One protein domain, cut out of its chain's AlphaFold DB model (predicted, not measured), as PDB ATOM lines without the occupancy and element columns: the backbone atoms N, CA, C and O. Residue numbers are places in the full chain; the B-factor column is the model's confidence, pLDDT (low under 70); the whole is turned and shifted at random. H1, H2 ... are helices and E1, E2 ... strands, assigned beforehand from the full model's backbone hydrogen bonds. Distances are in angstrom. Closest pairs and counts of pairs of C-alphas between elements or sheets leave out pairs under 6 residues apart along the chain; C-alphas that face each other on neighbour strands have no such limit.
ATOM      1  N   VAL A 277     116.150 127.088 119.063       83.25
ATOM      2  CA  VAL A 277     115.896 127.689 120.386       83.25
ATOM      3  C   VAL A 277     117.148 128.437 120.866       83.25
ATOM      4  O   VAL A 277     118.258 127.942 120.641       83.25
ATOM      5  N   PRO A 278     117.044 129.589 121.559       83.62
ATOM      6  CA  PRO A 278     118.194 130.214 122.211       83.62
ATOM      7  C   PRO A 278     118.952 129.224 123.113       83.62
ATOM      8  O   PRO A 278     118.359 128.443 123.853       83.62
ATOM      9  N   GLY A 279     120.280 129.226 123.016       81.12
ATOM     10  CA  GLY A 279     121.173 128.195 123.558       81.12
ATOM     11  C   GLY A 279     121.545 127.088 122.560       81.12
ATOM     12  O   GLY A 279     122.465 126.316 122.834       81.12
ATOM     13  N   THR A 280     120.905 127.013 121.388       89.25
ATOM     14  CA  THR A 280     121.303 126.062 120.335       89.25
ATOM     15  C   THR A 280     122.682 126.415 119.778       89.25
ATOM     16  O   THR A 280     122.985 127.581 119.503       89.25
ATOM     17  N   ARG A 281     123.524 125.392 119.596       87.00
ATOM     18  CA  ARG A 281     124.842 125.516 118.962       87.00
ATOM     19  C   ARG A 281     124.738 125.302 117.461       87.00
ATOM     20  O   ARG A 281     124.192 124.295 117.009       87.00
ATOM     21  N   ILE A 282     125.317 126.235 116.723       93.06
ATOM     22  CA  ILE A 282     125.271 126.305 115.265       93.06
ATOM     23  C   ILE A 282     126.684 126.313 114.689       93.06
ATOM     24  O   ILE A 282     127.646 126.708 115.352       93.06
ATOM     25  N   ILE A 283     126.799 125.866 113.449       89.69
ATOM     26  CA  ILE A 283     128.008 125.943 112.639       89.69
ATOM     27  C   ILE A 283     127.732 126.977 111.551       89.69
ATOM     28  O   ILE A 283     126.723 126.880 110.862       89.69
ATOM     29  N   HIS A 284     128.607 127.971 111.435       88.06
ATOM     30  CA  HIS A 284     128.452 129.128 110.553       88.06
ATOM     31  C   HIS A 284     129.542 129.102 109.480       88.06
ATOM     32  O   HIS A 284     130.739 129.095 109.807       88.06
ATOM     33  N   LEU A 285     129.131 129.020 108.213       81.94
ATOM     34  CA  LEU A 285     130.010 128.852 107.055       81.94
ATOM     35  C   LEU A 285     130.391 130.211 106.458       81.94
ATOM     36  O   LEU A 285     129.651 130.796 105.678       81.94
ATOM     37  N   ARG A 286     131.581 130.724 106.788       81.88
ATOM     38  CA  ARG A 286     132.024 132.041 106.310       81.88
ATOM     39  C   ARG A 286     132.913 131.926 105.072       81.88
ATOM     40  O   ARG A 286     134.083 131.557 105.168       81.88
ATOM     41  N   TYR A 287     132.391 132.310 103.910       72.88
ATOM     42  CA  TYR A 287     133.186 132.458 102.688       72.88
ATOM     43  C   TYR A 287     133.992 133.764 102.716       72.88
ATOM     44  O   TYR A 287     133.490 134.840 102.386       72.88
ATOM     45  N   ILE A 288     135.265 133.684 103.113       76.75
ATOM     46  CA  ILE A 288     136.177 134.831 103.059       76.75
ATOM     47  C   ILE A 288     136.612 135.052 101.608       76.75
ATOM     48  O   ILE A 288     137.297 134.224 101.010       76.75
ATOM     49  N   VAL A 289     136.237 136.197 101.035       45.34
ATOM     50  CA  VAL A 289     136.649 136.578  99.678       45.34
ATOM     51  C   VAL A 289     138.182 136.581  99.592       45.34
ATOM     52  O   VAL A 289     138.845 137.278 100.362       45.34
ATOM     53  N   ASN A 290     138.716 135.857  98.599       53.72
ATOM     54  CA  ASN A 290     140.131 135.515  98.351       53.72
ATOM     55  C   ASN A 290     140.683 134.244  99.042       53.72
ATOM     56  O   ASN A 290     141.855 133.937  98.822       53.72
ATOM     57  N   GLU A 291     139.890 133.469  99.788       55.97
ATOM     58  CA  GLU A 291     140.279 132.119 100.239       55.97
ATOM     59  C   GLU A 291     139.523 131.030  99.447       55.97
ATOM     60  O   GLU A 291     138.333 131.160  99.172       55.97
ATOM     61  N   GLU A 292     140.212 129.953  99.042       61.34
ATOM     62  CA  GLU A 292     139.634 128.875  98.205       61.34
ATOM     63  C   GLU A 292     138.726 127.895  98.984       61.34
ATOM     64  O   GLU A 292     138.175 126.965  98.396       61.34
ATOM     65  N   PHE A 293     138.570 128.082 100.299       67.25
ATOM     66  CA  PHE A 293     137.858 127.169 101.198       67.25
ATOM     67  C   PHE A 293     136.976 127.953 102.188       67.25
ATOM     68  O   PHE A 293     137.414 128.996 102.676       67.25
ATOM     69  N   PRO A 294     135.766 127.468 102.531       77.50
ATOM     70  CA  PRO A 294     134.920 128.111 103.534       77.50
ATOM     71  C   PRO A 294     135.532 128.003 104.935       77.50
ATOM     72  O   PRO A 294     135.973 126.931 105.360       77.50
ATOM     73  N   VAL A 295     135.506 129.103 105.686       80.12
ATOM     74  CA  VAL A 295     135.942 129.128 107.084       80.12
ATOM     75  C   VAL A 295     134.783 128.692 107.974       80.12
ATOM     76  O   VAL A 295     133.828 129.433 108.200       80.12
ATOM     77  N   ILE A 296     134.885 127.469 108.493       87.25
ATOM     78  CA  ILE A 296     133.927 126.912 109.449       87.25
ATOM     79  C   ILE A 296     134.136 127.578 110.811       87.25
ATOM     80  O   ILE A 296     135.200 127.445 111.421       87.25
ATOM     81  N   SER A 297     133.108 128.256 111.316       83.19
ATOM     82  CA  SER A 297     133.088 128.842 112.659       83.19
ATOM     83  C   SER A 297     131.948 128.260 113.505       83.19
ATOM     84  O   SER A 297     130.982 127.717 112.976       83.19
ATOM     85  N   TYR A 298     132.082 128.309 114.833       88.56
ATOM     86  CA  TYR A 298     131.137 127.689 115.770       88.56
ATOM     87  C   TYR A 298     130.470 128.757 116.637       88.56
ATOM     88  O   TYR A 298     131.155 129.508 117.335       88.56
ATOM     89  N   GLY A 299     129.138 128.800 116.602       86.06
ATOM     90  CA  GLY A 299     128.305 129.771 117.303       86.06
ATOM     91  C   GLY A 299     127.348 129.142 118.317       86.06
ATOM     92  O   GLY A 299     127.151 127.928 118.380       86.06
ATOM     93  N   GLU A 300     126.729 130.003 119.118       89.25
ATOM     94  CA  GLU A 300     125.695 129.665 120.095       89.25
ATOM     95  C   GLU A 300     124.685 130.818 120.102       89.25
ATOM     96  O   GLU A 300     125.080 131.969 120.298       89.25
ATOM     97  N   ILE A 301     123.406 130.530 119.850       87.19
ATOM     98  CA  ILE A 301     122.360 131.560 119.760       87.19
ATOM     99  C   ILE A 301     122.124 132.131 121.164       87.19
ATOM    100  O   ILE A 301     121.616 131.432 122.036       87.19
ATOM    101  N   ARG A 302     122.528 133.382 121.414       73.75
ATOM    102  CA  ARG A 302     122.538 133.992 122.764       73.75
ATOM    103  C   ARG A 302     121.528 135.120 122.987       73.75
ATOM    104  O   ARG A 302     121.460 135.643 124.096       73.75
ATOM    105  N   GLY A 303     120.772 135.493 121.959       79.25
ATOM    106  CA  GLY A 303     119.679 136.463 122.039       79.25
ATOM    107  C   GLY A 303     118.310 135.803 121.878       79.25
ATOM    108  O   GLY A 303     118.217 134.591 121.682       79.25
ATOM    109  N   GLY A 304     117.257 136.620 121.921       72.25
ATOM    110  CA  GLY A 304     115.996 136.252 121.279       72.25
ATOM    111  C   GLY A 304     116.201 136.130 119.769       72.25
ATOM    112  O   GLY A 304     117.096 136.768 119.212       72.25
ATOM    113  N   ILE A 305     115.397 135.287 119.130       77.06
ATOM    114  CA  ILE A 305     115.392 135.134 117.677       77.06
ATOM    115  C   ILE A 305     114.354 136.109 117.136       77.06
ATOM    116  O   ILE A 305     113.192 136.046 117.536       77.06
ATOM    117  N   ASP A 306     114.797 137.018 116.275       73.25
ATOM    118  CA  ASP A 306     113.907 137.844 115.472       73.25
ATOM    119  C   ASP A 306     113.651 137.110 114.151       73.25
ATOM    120  O   ASP A 306     114.608 136.678 113.508       73.25
ATOM    121  N   TYR A 377     121.266 139.188 113.352       39.41
ATOM    122  CA  TYR A 377     122.683 139.381 113.649       39.41
ATOM    123  C   TYR A 377     123.240 140.584 112.863       39.41
ATOM    124  O   TYR A 377     122.879 140.817 111.715       39.41
ATOM    125  N   GLU A 378     124.175 141.337 113.457       42.53
ATOM    126  CA  GLU A 378     124.785 142.527 112.821       42.53
ATOM    127  C   GLU A 378     125.685 142.184 111.599       42.53
ATOM    128  O   GLU A 378     126.132 143.084 110.889       42.53
ATOM    129  N   GLU A 379     125.915 140.895 111.315       50.06
ATOM    130  CA  GLU A 379     126.444 140.376 110.045       50.06
ATOM    131  C   GLU A 379     125.384 139.461 109.400       50.06
ATOM    132  O   GLU A 379     125.142 138.362 109.896       50.06
ATOM    133  N   LEU A 380     124.762 139.918 108.306       45.69
ATOM    134  CA  LEU A 380     123.718 139.192 107.566       45.69
ATOM    135  C   LEU A 380     124.238 137.858 107.002       45.69
ATOM    136  O   LEU A 380     125.152 137.863 106.174       45.69
ATOM    137  N   THR A 381     123.601 136.749 107.376       53.56
ATOM    138  CA  THR A 381     123.745 135.429 106.732       53.56
ATOM    139  C   THR A 381     122.422 134.679 106.801       53.56
ATOM    140  O   THR A 381     121.841 134.590 107.883       53.56
ATOM    141  N   GLY A 382     121.967 134.144 105.667       58.44
ATOM    142  CA  GLY A 382     120.704 133.412 105.574       58.44
ATOM    143  C   GLY A 382     120.781 131.998 106.157       58.44
ATOM    144  O   GLY A 382     121.843 131.536 106.581       58.44
ATOM    145  N   TRP A 383     119.648 131.292 106.131       56.31
ATOM    146  CA  TRP A 383     119.524 129.907 106.610       56.31
ATOM    147  C   TRP A 383     120.588 128.956 106.028       56.31
ATOM    148  O   TRP A 383     121.132 128.130 106.760       56.31
ATOM    149  N   ASP A 384     120.931 129.111 104.745       69.69
ATOM    150  CA  ASP A 384     121.889 128.255 104.025       69.69
ATOM    151  C   ASP A 384     123.313 128.252 104.625       69.69
ATOM    152  O   ASP A 384     124.041 127.264 104.495       69.69
ATOM    153  N   ASP A 385     123.715 129.326 105.315       72.56
ATOM    154  CA  ASP A 385     125.037 129.443 105.951       72.56
ATOM    155  C   ASP A 385     125.092 128.792 107.353       72.56
ATOM    156  O   ASP A 385     126.168 128.723 107.966       72.56
ATOM    157  N   ILE A 386     123.948 128.336 107.888       72.62
ATOM    158  CA  ILE A 386     123.764 127.927 109.290       72.62
ATOM    159  C   ILE A 386     123.400 126.439 109.389       72.62
ATOM    160  O   ILE A 386     122.248 126.032 109.261       72.62
ATOM    161  N   LEU A 387     124.380 125.602 109.737       78.81
ATOM    162  CA  LEU A 387     124.158 124.173 109.978       78.81
ATOM    163  C   LEU A 387     123.950 123.878 111.478       78.81
ATOM    164  O   LEU A 387     124.827 124.188 112.296       78.81
ATOM    165  N   PRO A 388     122.851 123.209 111.884       73.25
ATOM    166  CA  PRO A 388     122.690 122.719 113.250       73.25
ATOM    167  C   PRO A 388     123.814 121.743 113.620       73.25
ATOM    168  O   PRO A 388     124.060 120.765 112.912       73.25
ATOM    169  N   ALA A 389     124.468 121.936 114.771       61.41
ATOM    170  CA  ALA A 389     125.651 121.149 115.152       61.41
ATOM    171  C   ALA A 389     125.398 119.630 115.332       61.41
ATOM    172  O   ALA A 389     126.343 118.856 115.495       61.41
ATOM    173  N   GLN A 390     124.138 119.186 115.300       54.97
ATOM    174  CA  GLN A 390     123.767 117.769 115.283       54.97
ATOM    175  C   GLN A 390     123.977 117.117 113.902       54.97
ATOM    176  O   GLN A 390     124.367 115.953 113.847       54.97
ATOM    177  N   TRP A 391     123.790 117.853 112.798       57.19
ATOM    178  CA  TRP A 391     123.919 117.322 111.431       57.19
ATOM    179  C   TRP A 391     125.369 117.012 111.041       57.19
ATOM    180  O   TRP A 391     125.615 116.057 110.309       57.19
ATOM    181  N   ALA A 392     126.346 117.739 111.594       52.94
ATOM    182  CA  ALA A 392     127.768 117.472 111.357       52.94
ATOM    183  C   ALA A 392     128.182 116.030 111.718       52.94
ATOM    184  O   ALA A 392     128.999 115.431 111.023       52.94
ATOM    185  N   LYS A 393     127.562 115.436 112.749       45.25
ATOM    186  CA  LYS A 393     127.805 114.034 113.130       45.25
ATOM    187  C   LYS A 393     127.316 113.032 112.085       45.25
ATOM    188  O   LYS A 393     127.910 111.968 111.958       45.25
ATOM    189  N   PHE A 394     126.255 113.362 111.349       32.38
ATOM    190  CA  PHE A 394     125.648 112.463 110.365       32.38
ATOM    191  C   PHE A 394     126.576 112.240 109.160       32.38
ATOM    192  O   PHE A 394     126.708 111.120 108.669       32.38
TER     193      PHE A 394
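Overview. This is residues 277 to 306 and 377 to 394 of the 720 residues of the protein "Transmembrane protein 231" of Thalassiosira oceanica (UniProt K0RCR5). With little regular structure, this is a narrow hairpin of E1 and E2, with short E3 beside E1 and small H1 beyond E3. The 48 printed residues run E1, E2, E3, H1, a mixed class, 19 in named elements; the antiparallel sheet's order is E2, E1, E3. It spans 33 by 30 by 15 A, flat and only just loose, close to compact: radius of gyration of the C-alphas 11.7 A.

Arrangement. Look first at E1, residues 281 to 286, in a hairpin with E2, residues 295 to 300, antiparallel at 151 degrees; N 284 and O 297 are 2.8 A apart. E3, residues 386 to 388, is antiparallel to E1 at 149 degrees; N 283 and O 387 are 2.8 A apart. H1, residues 391 to 394, too short for an O i to N i+4 pair, is apart from E1 and E2.

Along the chain. Find C-alpha 281 at (124.842, 125.516, 118.962); E1 runs 15.9 A, E2 16.6 A. H1 ends at C-alpha 394, (125.648, 112.463, 110.365).

Size, cuts and confidence. Across the cut, residues 307 to 376, C-alphas 306 and 377 are 9.1 A apart. Residues 289 to 293, 377 to 384 and 389 to 394 have pLDDT under 70.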